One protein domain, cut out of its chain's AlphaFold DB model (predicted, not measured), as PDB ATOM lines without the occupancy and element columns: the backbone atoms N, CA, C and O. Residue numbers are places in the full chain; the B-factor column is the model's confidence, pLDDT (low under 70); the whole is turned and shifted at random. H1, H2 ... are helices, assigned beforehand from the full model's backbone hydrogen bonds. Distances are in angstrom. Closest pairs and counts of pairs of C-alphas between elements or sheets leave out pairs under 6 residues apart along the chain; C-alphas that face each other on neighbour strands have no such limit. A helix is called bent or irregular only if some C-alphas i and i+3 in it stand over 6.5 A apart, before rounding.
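Overview. This is residues 2 to 79 of the 80 residues of an uncharacterized protein of Acinetobacter sp. CIP 56.2 (UniProt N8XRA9). What shape does the model show? It is an open, flat U: H1 folds back on H2 as a helical hairpin, H3 runs onward from H2 in nearly its direction, and after the long link of residues 43 to 55 the long helix H4 runs back, apart from the other three. What is it made of? The printed part has 78 residues with four named helices, H1 to H4 in chain order, and no named strand; its class is all helix. How closely is it gathered? It is only just loose, close to extended, with a radius of gyration of the C-alphas of 17.2 A and spans of 55 by 33 by 13 A.

Arrangement. Which helices touch? H1, residues 2 to 13, and H2, residues 18 to 28, touch as a hairpin, at a shallow tilt of 19 degrees, opposite ways; their closest C-alphas, of Tyr 12 and Trp 19, are 4.5 A apart. How do the others stand? H3, residues 30 to 42, and H2 meet only through their link. H4, residues 56 to 78, is apart from H1, H2 and H3. What do the backbones show? Every O i to N i+4 pair is within hydrogen-bond range in H3 and H4, against 4 of 8 in H1 and 0 of 7 in H2, where 7 of 8 O i to N i+3 pairs are.

Along the chain. Where does H1 begin? C-alpha 2 is at (142.408, 106.247, 195.477), and H1 is 19.1 A long. Is H2 irregular? Yes: it is 18.4 A long, and C-alphas 23 and 26 are 7.3 A apart. Where do H3 and H4 lie? H3, 18.6 A long, begins at C-alpha 30, (152.415, 106.769, 192.872); H4, 33.3 A long, ends at C-alpha 78, (148.658, 136.529, 178.047).

Size, cuts and confidence. How far does it reach? The two C-alphas farthest apart, of Thr 44 and Arg 79, are 56.0 A apart. Is any link long? H3 to H4 is a long link of 13 residues; the printed part has no cut. Where is confidence low? Residue 44, residues 46 to 51 and residue 79 have pLDDT under 70.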
ATOM      1  N   PHE A   2     143.474 106.259 196.496       79.56
ATOM      2  CA  PHE A   2     142.408 106.247 195.477       79.56
ATOM      3  C   PHE A   2     141.302 107.303 195.682       79.56
ATOM      4  O   PHE A   2     140.925 107.990 194.743       79.56
ATOM      5  N   VAL A   3     140.833 107.504 196.920       87.00
ATOM      6  CA  VAL A   3     139.820 108.539 197.223       87.00
ATOM      7  C   VAL A   3     140.327 109.950 196.904       87.00
ATOM      8  O   VAL A   3     139.570 110.768 196.408       87.00
ATOM      9  N   GLY A   4     141.615 110.228 197.135       86.75
ATOM     10  CA  GLY A   4     142.212 111.522 196.798       86.75
ATOM     11  C   GLY A   4     142.236 111.769 195.292       86.75
ATOM     12  O   GLY A   4     141.811 112.827 194.853       86.75
ATOM     13  N   TYR A   5     142.611 110.754 194.504       88.75
ATOM     14  CA  TYR A   5     142.507 110.802 193.043       88.75
ATOM     15  C   TYR A   5     141.076 111.111 192.578       88.75
ATOM     16  O   TYR A   5     140.867 112.019 191.783       88.75
ATOM     17  N   LEU A   6     140.083 110.401 193.124       89.06
ATOM     18  CA  LEU A   6     138.678 110.635 192.780       89.06
ATOM     19  C   LEU A   6     138.184 112.028 193.168       89.06
ATOM     20  O   LEU A   6     137.268 112.525 192.532       89.06
ATOM     21  N   LEU A   7     138.736 112.647 194.208       89.44
ATOM     22  CA  LEU A   7     138.342 113.996 194.602       89.44
ATOM     23  C   LEU A   7     138.981 115.055 193.706       89.44
ATOM     24  O   LEU A   7     138.282 115.969 193.275       89.44
ATOM     25  N   ILE A   8     140.282 114.944 193.418       89.94
ATOM     26  CA  ILE A   8     140.963 115.978 192.633       89.94
ATOM     27  C   ILE A   8     140.574 115.913 191.154       89.94
ATOM     28  O   ILE A   8     140.455 116.970 190.547       89.94
ATOM     29  N   ILE A   9     140.188 114.757 190.603       90.88
ATOM     30  CA  ILE A   9     139.743 114.694 189.199       90.88
ATOM     31  C   ILE A   9     138.527 115.592 188.913       90.88
ATOM     32  O   ILE A   9     138.404 116.152 187.823       90.88
ATOM     33  N   PHE A  10     137.650 115.811 189.902       90.94
ATOM     34  CA  PHE A  10     136.527 116.745 189.765       90.94
ATOM     35  C   PHE A  10     136.970 118.203 189.665       90.94
ATOM     36  O   PHE A  10     136.204 119.037 189.179       90.94
ATOM     37  N   ALA A  11     138.200 118.523 190.069       90.06
ATOM     38  CA  ALA A  11     138.715 119.871 189.946       90.06
ATOM     39  C   ALA A  11     138.929 120.306 188.488       90.06
ATOM     40  O   ALA A  11     139.110 121.491 188.231       90.06
ATOM     41  N   TYR A  12     138.814 119.383 187.527       89.06
ATOM     42  CA  TYR A  12     138.847 119.682 186.097       89.06
ATOM     43  C   TYR A  12     137.706 120.620 185.680       89.06
ATOM     44  O   TYR A  12     137.856 121.411 184.757       89.06
ATOM     45  N   TYR A  13     136.575 120.566 186.386       90.69
ATOM     46  CA  TYR A  13     135.422 121.426 186.122       90.69
ATOM     47  C   TYR A  13     135.563 122.843 186.697       90.69
ATOM     48  O   TYR A  13     134.655 123.657 186.518       90.69
ATOM     49  N   LEU A  14     136.649 123.155 187.415       90.56
ATOM     50  CA  LEU A  14     136.856 124.508 187.919       90.56
ATOM     51  C   LEU A  14     137.251 125.470 186.782       90.56
ATOM     52  O   LEU A  14     137.903 125.064 185.823       90.56
ATOM     53  N   PRO A  15     136.899 126.763 186.901       89.31
ATOM     54  CA  PRO A  15     137.292 127.767 185.919       89.31
ATOM     55  C   PRO A  15     138.813 127.945 185.862       89.31
ATOM     56  O   PRO A  15     139.532 127.621 186.812       89.31
ATOM     57  N   ASP A  16     139.301 128.527 184.768       85.94
ATOM     58  CA  ASP A  16     140.696 128.947 184.652       85.94
ATOM     59  C   ASP A  16     141.098 129.852 185.835       85.94
ATOM     60  O   ASP A  16     140.334 130.750 186.207       85.94
ATOM     61  N   PRO A  17     142.284 129.669 186.446       86.81
ATOM     62  CA  PRO A  17     143.321 128.664 186.173       86.81
ATOM     63  C   PRO A  17     143.225 127.406 187.060       86.81
ATOM     64  O   PRO A  17     144.147 126.593 187.104       86.81
ATOM     65  N   TYR A  18     142.160 127.270 187.848       88.06
ATOM     66  CA  TYR A  18     142.099 126.327 188.962       88.06
ATOM     67  C   TYR A  18     142.063 124.856 188.527       88.06
ATOM     68  O   TYR A  18     142.513 123.999 189.287       88.06
ATOM     69  N   TRP A  19     141.614 124.554 187.303       88.62
ATOM     70  CA  TRP A  19     141.638 123.191 186.754       88.62
ATOM     71  C   TRP A  19     143.048 122.591 186.666       88.62
ATOM     72  O   TRP A  19     143.191 121.367 186.673       88.62
ATOM     73  N   LEU A  20     144.101 123.420 186.656       88.62
ATOM     74  CA  LEU A  20     145.499 122.975 186.627       88.62
ATOM     75  C   LEU A  20     145.868 122.066 187.800       88.62
ATOM     76  O   LEU A  20     146.812 121.284 187.690       88.62
ATOM     77  N   ILE A  21     145.128 122.123 188.910       88.31
ATOM     78  CA  ILE A  21     145.373 121.247 190.057       88.31
ATOM     79  C   ILE A  21     145.193 119.760 189.710       88.31
ATOM     80  O   ILE A  21     145.894 118.924 190.278       88.31
ATOM     81  N   THR A  22     144.348 119.438 188.722       89.44
ATOM     82  CA  THR A  22     144.137 118.056 188.245       89.44
ATOM     83  C   THR A  22     145.370 117.440 187.596       89.44
ATOM     84  O   THR A  22     145.524 116.222 187.551       89.44
ATOM     85  N   LEU A  23     146.320 118.268 187.147       87.44
ATOM     86  CA  LEU A  23     147.589 117.786 186.607       87.44
ATOM     87  C   LEU A  23     148.439 117.076 187.667       87.44
ATOM     88  O   LEU A  23     149.355 116.343 187.305       87.44
ATOM     89  N   PHE A  24     148.137 117.252 188.956       88.31
ATOM     90  CA  PHE A  24     148.837 116.602 190.065       88.31
ATOM     91  C   PHE A  24     148.144 115.324 190.566       88.31
ATOM     92  O   PHE A  24     148.636 114.685 191.500       88.31
ATOM     93  N   ASP A  25     147.064 114.880 189.921       89.50
ATOM     94  CA  ASP A  25     146.292 113.696 190.328       89.50
ATOM     95  C   ASP A  25     147.120 112.412 190.319       89.50
ATOM     96  O   ASP A  25     146.917 111.513 191.142       89.50
ATOM     97  N   PHE A  26     148.119 112.343 189.436       87.31
ATOM     98  CA  PHE A  26     149.031 111.205 189.347       87.31
ATOM     99  C   PHE A  26     149.800 110.951 190.655       87.31
ATOM    100  O   PHE A  26     150.210 109.814 190.894       87.31
ATOM    101  N   ILE A  27     149.963 111.954 191.534       91.50
ATOM    102  CA  ILE A  27     150.620 111.789 192.843       91.50
ATOM    103  C   ILE A  27     149.893 110.727 193.674       91.50
ATOM    104  O   ILE A  27     150.526 109.903 194.337       91.50
ATOM    105  N   PHE A  28     148.564 110.677 193.581       90.56
ATOM    106  CA  PHE A  28     147.752 109.680 194.275       90.56
ATOM    107  C   PHE A  28     147.895 108.269 193.701       90.56
ATOM    108  O   PHE A  28     147.575 107.302 194.400       90.56
ATOM    109  N   LEU A  29     148.396 108.138 192.468       88.19
ATOM    110  CA  LEU A  29     148.675 106.858 191.823       88.19
ATOM    111  C   LEU A  29     150.077 106.327 192.145       88.19
ATOM    112  O   LEU A  29     150.269 105.113 192.086       88.19
ATOM    113  N   ILE A  30     151.035 107.182 192.531       90.31
ATOM    114  CA  ILE A  30     152.415 106.769 192.872       90.31
ATOM    115  C   ILE A  30     152.441 105.546 193.808       90.31
ATOM    116  O   ILE A  30     153.128 104.573 193.496       90.31
ATOM    117  N   PRO A  31     151.673 105.506 194.910       89.25
ATOM    118  CA  PRO A  31     151.726 104.387 195.847       89.25
ATOM    119  C   PRO A  31     151.172 103.082 195.264       89.25
ATOM    120  O   PRO A  31     151.677 102.008 195.582       89.25
ATOM    121  N   ALA A  32     150.173 103.163 194.378       90.00
ATOM    122  CA  ALA A  32     149.648 101.998 193.670       90.00
ATOM    123  C   ALA A  32     150.701 101.423 192.711       90.00
ATOM    124  O   ALA A  32     150.892 100.208 192.657       90.00
ATOM    125  N   PHE A  33     151.451 102.291 192.024       88.75
ATOM    126  CA  PHE A  33     152.589 101.870 191.206       88.75
ATOM    127  C   PHE A  33     153.722 101.266 192.042       88.75
ATOM    128  O   PHE A  33     154.305 100.266 191.627       88.75
ATOM    129  N   VAL A  34     154.018 101.810 193.226       89.31
ATOM    130  CA  VAL A  34     155.011 101.227 194.147       89.31
ATOM    131  C   VAL A  34     154.585  99.827 194.595       89.31
ATOM    132  O   VAL A  34     155.389  98.901 194.512       89.31
ATOM    133  N   ALA A  35     153.325  99.648 195.004       90.38
ATOM    134  CA  ALA A  35     152.792  98.345 195.403       90.38
ATOM    135  C   ALA A  35     152.821  97.330 194.247       90.38
ATOM    136  O   ALA A  35     153.244  96.188 194.429       90.38
ATOM    137  N   LEU A  36     152.448  97.763 193.040       88.81
ATOM    138  CA  LEU A  36     152.521  96.937 191.836       88.81
ATOM    139  C   LEU A  36     153.966  96.526 191.516       88.81
ATOM    140  O   LEU A  36     154.223  95.370 191.192       88.81
ATOM    141  N   ASN A  37     154.914  97.457 191.612       87.06
ATOM    142  CA  ASN A  37     156.325  97.175 191.361       87.06
ATOM    143  C   ASN A  37     156.914  96.233 192.417       87.06
ATOM    144  O   ASN A  37     157.701  95.359 192.066       87.06
ATOM    145  N   TYR A  38     156.504  96.361 193.680       88.50
ATOM    146  CA  TYR A  38     156.877  95.419 194.733       88.50
ATOM    147  C   TYR A  38     156.379  93.999 194.419       88.50
ATOM    148  O   TYR A  38     157.165  93.055 194.435       88.50
ATOM    149  N   ALA A  39     155.105  93.854 194.036       86.88
ATOM    150  CA  ALA A  39     154.535  92.560 193.661       86.88
ATOM    151  C   ALA A  39     155.238  91.932 192.443       86.88
ATOM    152  O   ALA A  39     155.487  90.730 192.440       86.88
ATOM    153  N   LYS A  40     155.610  92.741 191.441       84.31
ATOM    154  CA  LYS A  40     156.355  92.287 190.250       84.31
ATOM    155  C   LYS A  40     157.749  91.752 190.564       84.31
ATOM    156  O   LYS A  40     158.216  90.870 189.862       84.31
ATOM    157  N   VAL A  41     158.431  92.311 191.564       83.38
ATOM    158  CA  VAL A  41     159.758  91.830 191.988       83.38
ATOM    159  C   VAL A  41     159.644  90.524 192.776       83.38
ATOM    160  O   VAL A  41     160.549  89.698 192.724       83.38
ATOM    161  N   GLN A  42     158.542  90.337 193.503       82.56
ATOM    162  CA  GLN A  42     158.318  89.158 194.339       82.56
ATOM    163  C   GLN A  42     157.759  87.957 193.557       82.56
ATOM    164  O   GLN A  42     157.874  86.821 194.022       82.56
ATOM    165  N   SER A  43     157.138  88.179 192.397       79.56
ATOM    166  CA  SER A  43     156.576  87.107 191.578       79.56
ATOM    167  C   SER A  43     157.646  86.398 190.748       79.56
ATOM    168  O   SER A  43     158.506  87.012 190.126       79.56
ATOM    169  N   THR A  44     157.576  85.069 190.719       67.69
ATOM    170  CA  THR A  44     158.505  84.212 189.959       67.69
ATOM    171  C   THR A  44     158.200  84.210 188.456       67.69
ATOM    172  O   THR A  44     159.035  83.803 187.654       67.69
ATOM    173  N   ASP A  45     157.015  84.701 188.076       74.44
ATOM    174  CA  ASP A  45     156.498  84.704 186.701       74.44
ATOM    175  C   ASP A  45     157.071  85.826 185.823       74.44
ATOM    176  O   ASP A  45     156.902  85.812 184.602       74.44
ATOM    177  N   PHE A  46     157.743  86.817 186.415       67.81
ATOM    178  CA  PHE A  46     158.262  87.974 185.694       67.81
ATOM    179  C   PHE A  46     159.750  88.169 185.979       67.81
ATOM    180  O   PHE A  46     160.178  88.281 187.122       67.81
ATOM    181  N   ASN A  47     160.554  88.296 184.921       65.12
ATOM    182  CA  ASN A  47     161.936  88.756 185.043       65.12
ATOM    183  C   ASN A  47     161.927  90.269 185.313       65.12
ATOM    184  O   ASN A  47     161.947  91.090 184.391       65.12
ATOM    185  N   ALA A  48     161.820  90.645 186.587       63.09
ATOM    186  CA  ALA A  48     161.771  92.034 187.023       63.09
ATOM    187  C   ALA A  48     163.149  92.707 186.885       63.09
ATOM    188  O   ALA A  48     163.914  92.823 187.839       63.09
ATOM    189  N   ILE A  49     163.472  93.176 185.678       68.50
ATOM    190  CA  ILE A  49     164.671  93.982 185.428       68.50
ATOM    191  C   ILE A  49     164.385  95.416 185.887       68.50
ATOM    192  O   ILE A  49     163.539  96.112 185.319       68.50
ATOM    193  N   ARG A  50     165.096  95.878 186.920       69.50
ATOM    194  CA  ARG A  50     165.020  97.269 187.379       69.50
ATOM    195  C   ARG A  50     165.644  98.179 186.319       69.50
ATOM    196  O   ARG A  50     166.844  98.124 186.079       69.50
ATOM    197  N   GLN A  51     164.832  99.024 185.687       69.94
ATOM    198  CA  GLN A  51     165.346 100.052 184.784       69.94
ATOM    199  C   GLN A  51     165.903 101.222 185.600       69.94
ATOM    200  O   GLN A  51     165.150 101.969 186.216       69.94
ATOM    201  N   GLU A  52     167.227 101.373 185.613       72.62
ATOM    202  CA  GLU A  52     167.911 102.470 186.320       72.62
ATOM    203  C   GLU A  52     167.981 103.767 185.506       72.62
ATOM    204  O   GLU A  52     168.255 104.835 186.048       72.62
ATOM    205  N   LYS A  53     167.739 103.689 184.192       76.56
ATOM    206  CA  LYS A  53     167.845 104.825 183.275       76.56
ATOM    207  C   LYS A  53     166.542 105.046 182.534       76.56
ATOM    208  O   LYS A  53     165.912 104.107 182.050       76.56
ATOM    209  N   LEU A  54     166.182 106.318 182.393       75.62
ATOM    210  CA  LEU A  54     165.095 106.740 181.526       75.62
ATOM    211  C   LEU A  54     165.475 106.427 180.076       75.62
ATOM    212  O   LEU A  54     166.419 106.993 179.531       75.62
ATOM    213  N   GLY A  55     164.748 105.495 179.457       85.81
ATOM    214  CA  GLY A  55     164.885 105.226 178.025       85.81
ATOM    215  C   GLY A  55     164.591 106.463 177.164       85.81
ATOM    216  O   GLY A  55     163.868 107.365 177.585       85.81
ATOM    217  N   ALA A  56     165.100 106.480 175.929       85.00
ATOM    218  CA  ALA A  56     164.945 107.603 174.997       85.00
ATOM    219  C   ALA A  56     163.477 108.022 174.771       85.00
ATOM    220  O   ALA A  56     163.182 109.210 174.685       85.00
ATOM    221  N   GLY A  57     162.540 107.064 174.762       88.62
ATOM    222  CA  GLY A  57     161.106 107.355 174.670       88.62
ATOM    223  C   GLY A  57     160.574 108.185 175.843       88.62
ATOM    224  O   GLY A  57     159.804 109.116 175.631       88.62
ATOM    225  N   HIS A  58     161.040 107.925 177.071       87.38
ATOM    226  CA  HIS A  58     160.656 108.719 178.242       87.38
ATOM    227  C   HIS A  58     161.153 110.162 178.125       87.38
ATOM    228  O   HIS A  58     160.426 111.090 178.462       87.38
ATOM    229  N   ILE A  59     162.364 110.356 177.594       90.62
ATOM    230  CA  ILE A  59     162.939 111.689 177.373       90.62
ATOM    231  C   ILE A  59     162.094 112.478 176.363       90.62
ATOM    232  O   ILE A  59     161.797 113.646 176.601       90.62
ATOM    233  N   ILE A  60     161.651 111.839 175.275       94.44
ATOM    234  CA  ILE A  60     160.776 112.470 174.272       94.44
ATOM    235  C   ILE A  60     159.447 112.900 174.900       94.44
ATOM    236  O   ILE A  60     159.006 114.029 174.691       94.44
ATOM    237  N   VAL A  61     158.827 112.033 175.706       92.00
ATOM    238  CA  VAL A  61     157.573 112.358 176.404       92.00
ATOM    239  C   VAL A  61     157.764 113.545 177.349       92.00
ATOM    240  O   VAL A  61     156.937 114.454 177.353       92.00
ATOM    241  N   VAL A  62     158.868 113.581 178.102       90.44
ATOM    242  CA  VAL A  62     159.191 114.710 178.990       90.44
ATOM    243  C   VAL A  62     159.379 116.002 178.193       90.44
ATOM    244  O   VAL A  62     158.856 117.040 178.594       90.44
ATOM    245  N   ALA A  63     160.069 115.954 177.052       93.50
ATOM    246  CA  ALA A  63     160.269 117.122 176.195       93.50
ATOM    247  C   ALA A  63     158.941 117.672 175.643       93.50
ATOM    248  O   ALA A  63     158.674 118.867 175.761       93.50
ATOM    249  N   ILE A  64     158.082 116.799 175.106       95.06
ATOM    250  CA  ILE A  64     156.757 117.180 174.593       95.06
ATOM    251  C   ILE A  64     155.889 117.734 175.727       95.06
ATOM    252  O   ILE A  64     155.313 118.809 175.586       95.06
ATOM    253  N   GLY A  65     155.838 117.053 176.875       90.81
ATOM    254  CA  GLY A  65     155.078 117.513 178.039       90.81
ATOM    255  C   GLY A  65     155.535 118.887 178.535       90.81
ATOM    256  O   GLY A  65     154.707 119.736 178.855       90.81
ATOM    257  N   SER A  66     156.846 119.140 178.523       91.62
ATOM    258  CA  SER A  66     157.419 120.438 178.903       91.62
ATOM    259  C   SER A  66     157.027 121.546 177.920       91.62
ATOM    260  O   SER A  66     156.748 122.669 178.337       91.62
ATOM    261  N   LEU A  67     156.949 121.233 176.622       94.69
ATOM    262  CA  LEU A  67     156.477 122.168 175.599       94.69
ATOM    263  C   LEU A  67     154.991 122.517 175.787       94.69
ATOM    264  O   LEU A  67     154.622 123.687 175.712       94.69
ATOM    265  N   PHE A  68     154.146 121.527 176.089       90.00
ATOM    266  CA  PHE A  68     152.733 121.762 176.412       90.00
ATOM    267  C   PHE A  68     152.563 122.650 177.647       90.00
ATOM    268  O   PHE A  68     151.752 123.575 177.625       90.00
ATOM    269  N   TRP A  69     153.363 122.429 178.694       90.81
ATOM    270  CA  TRP A  69     153.386 123.308 179.865       90.81
ATOM    271  C   TRP A  69     153.713 124.756 179.504       90.81
ATOM    272  O   TRP A  69     153.081 125.673 180.023       90.81
ATOM    273  N   LEU A  70     154.655 124.973 178.585       92.00
ATOM    274  CA  LEU A  70     155.024 126.310 178.129       92.00
ATOM    275  C   LEU A  70     153.828 127.017 177.466       92.00
ATOM    276  O   LEU A  70     153.537 128.162 177.804       92.00
ATOM    277  N   PHE A  71     153.075 126.325 176.606       89.56
ATOM    278  CA  PHE A  71     151.858 126.884 176.004       89.56
ATOM    279  C   PHE A  71     150.763 127.193 177.028       89.56
ATOM    280  O   PHE A  71     150.141 128.252 176.942       89.56
ATOM    281  N   ILE A  72     150.553 126.312 178.009       86.94
ATOM    282  CA  ILE A  72     149.593 126.534 179.100       86.94
ATOM    283  C   ILE A  72     149.960 127.800 179.883       86.94
ATOM    284  O   ILE A  72     149.099 128.641 180.136       86.94
ATOM    285  N   LEU A  73     151.241 127.959 180.232       88.12
ATOM    286  CA  LEU A  73     151.719 129.140 180.948       88.12
ATOM    287  C   LEU A  73     151.533 130.406 180.109       88.12
ATOM    288  O   LEU A  73     151.014 131.388 180.630       88.12
ATOM    289  N   ILE A  74     151.889 130.383 178.818       89.94
ATOM    290  CA  ILE A  74     151.648 131.523 177.921       89.94
ATOM    291  C   ILE A  74     150.166 131.901 177.950       89.94
ATOM    292  O   ILE A  74     149.862 133.035 178.303       89.94
ATOM    293  N   GLY A  75     149.256 130.958 177.675       86.44
ATOM    294  CA  GLY A  75     147.813 131.223 177.642       86.44
ATOM    295  C   GLY A  75     147.266 131.800 178.951       86.44
ATOM    296  O   GLY A  75     146.456 132.725 178.926       86.44
ATOM    297  N   LEU A  76     147.767 131.321 180.093       84.56
ATOM    298  CA  LEU A  76     147.375 131.807 181.417       84.56
ATOM    299  C   LEU A  76     147.841 133.246 181.686       84.56
ATOM    300  O   LEU A  76     147.119 134.018 182.322       84.56
ATOM    301  N   PHE A  77     149.029 133.623 181.206       83.50
ATOM    302  CA  PHE A  77     149.595 134.956 181.434       83.50
ATOM    303  C   PHE A  77     149.224 135.983 180.362       83.50
ATOM    304  O   PHE A  77     149.235 137.177 180.662       83.50
ATOM    305  N   THR A  78     148.879 135.571 179.139       81.56
ATOM    306  CA  THR A  78     148.658 136.529 178.047       81.56
ATOM    307  C   THR A  78     147.287 137.197 178.016       81.56
ATOM    308  O   THR A  78     147.185 138.153 177.263       81.56
ATOM    309  N   ARG A  79     146.281 136.789 178.818       62.75
ATOM    310  CA  ARG A  79     144.902 137.361 178.832       62.75
ATOM    311  C   ARG A  79     144.499 137.995 177.481       62.75
ATOM    312  O   ARG A  79     144.252 139.199 177.415       62.75
TER     313      ARG A  79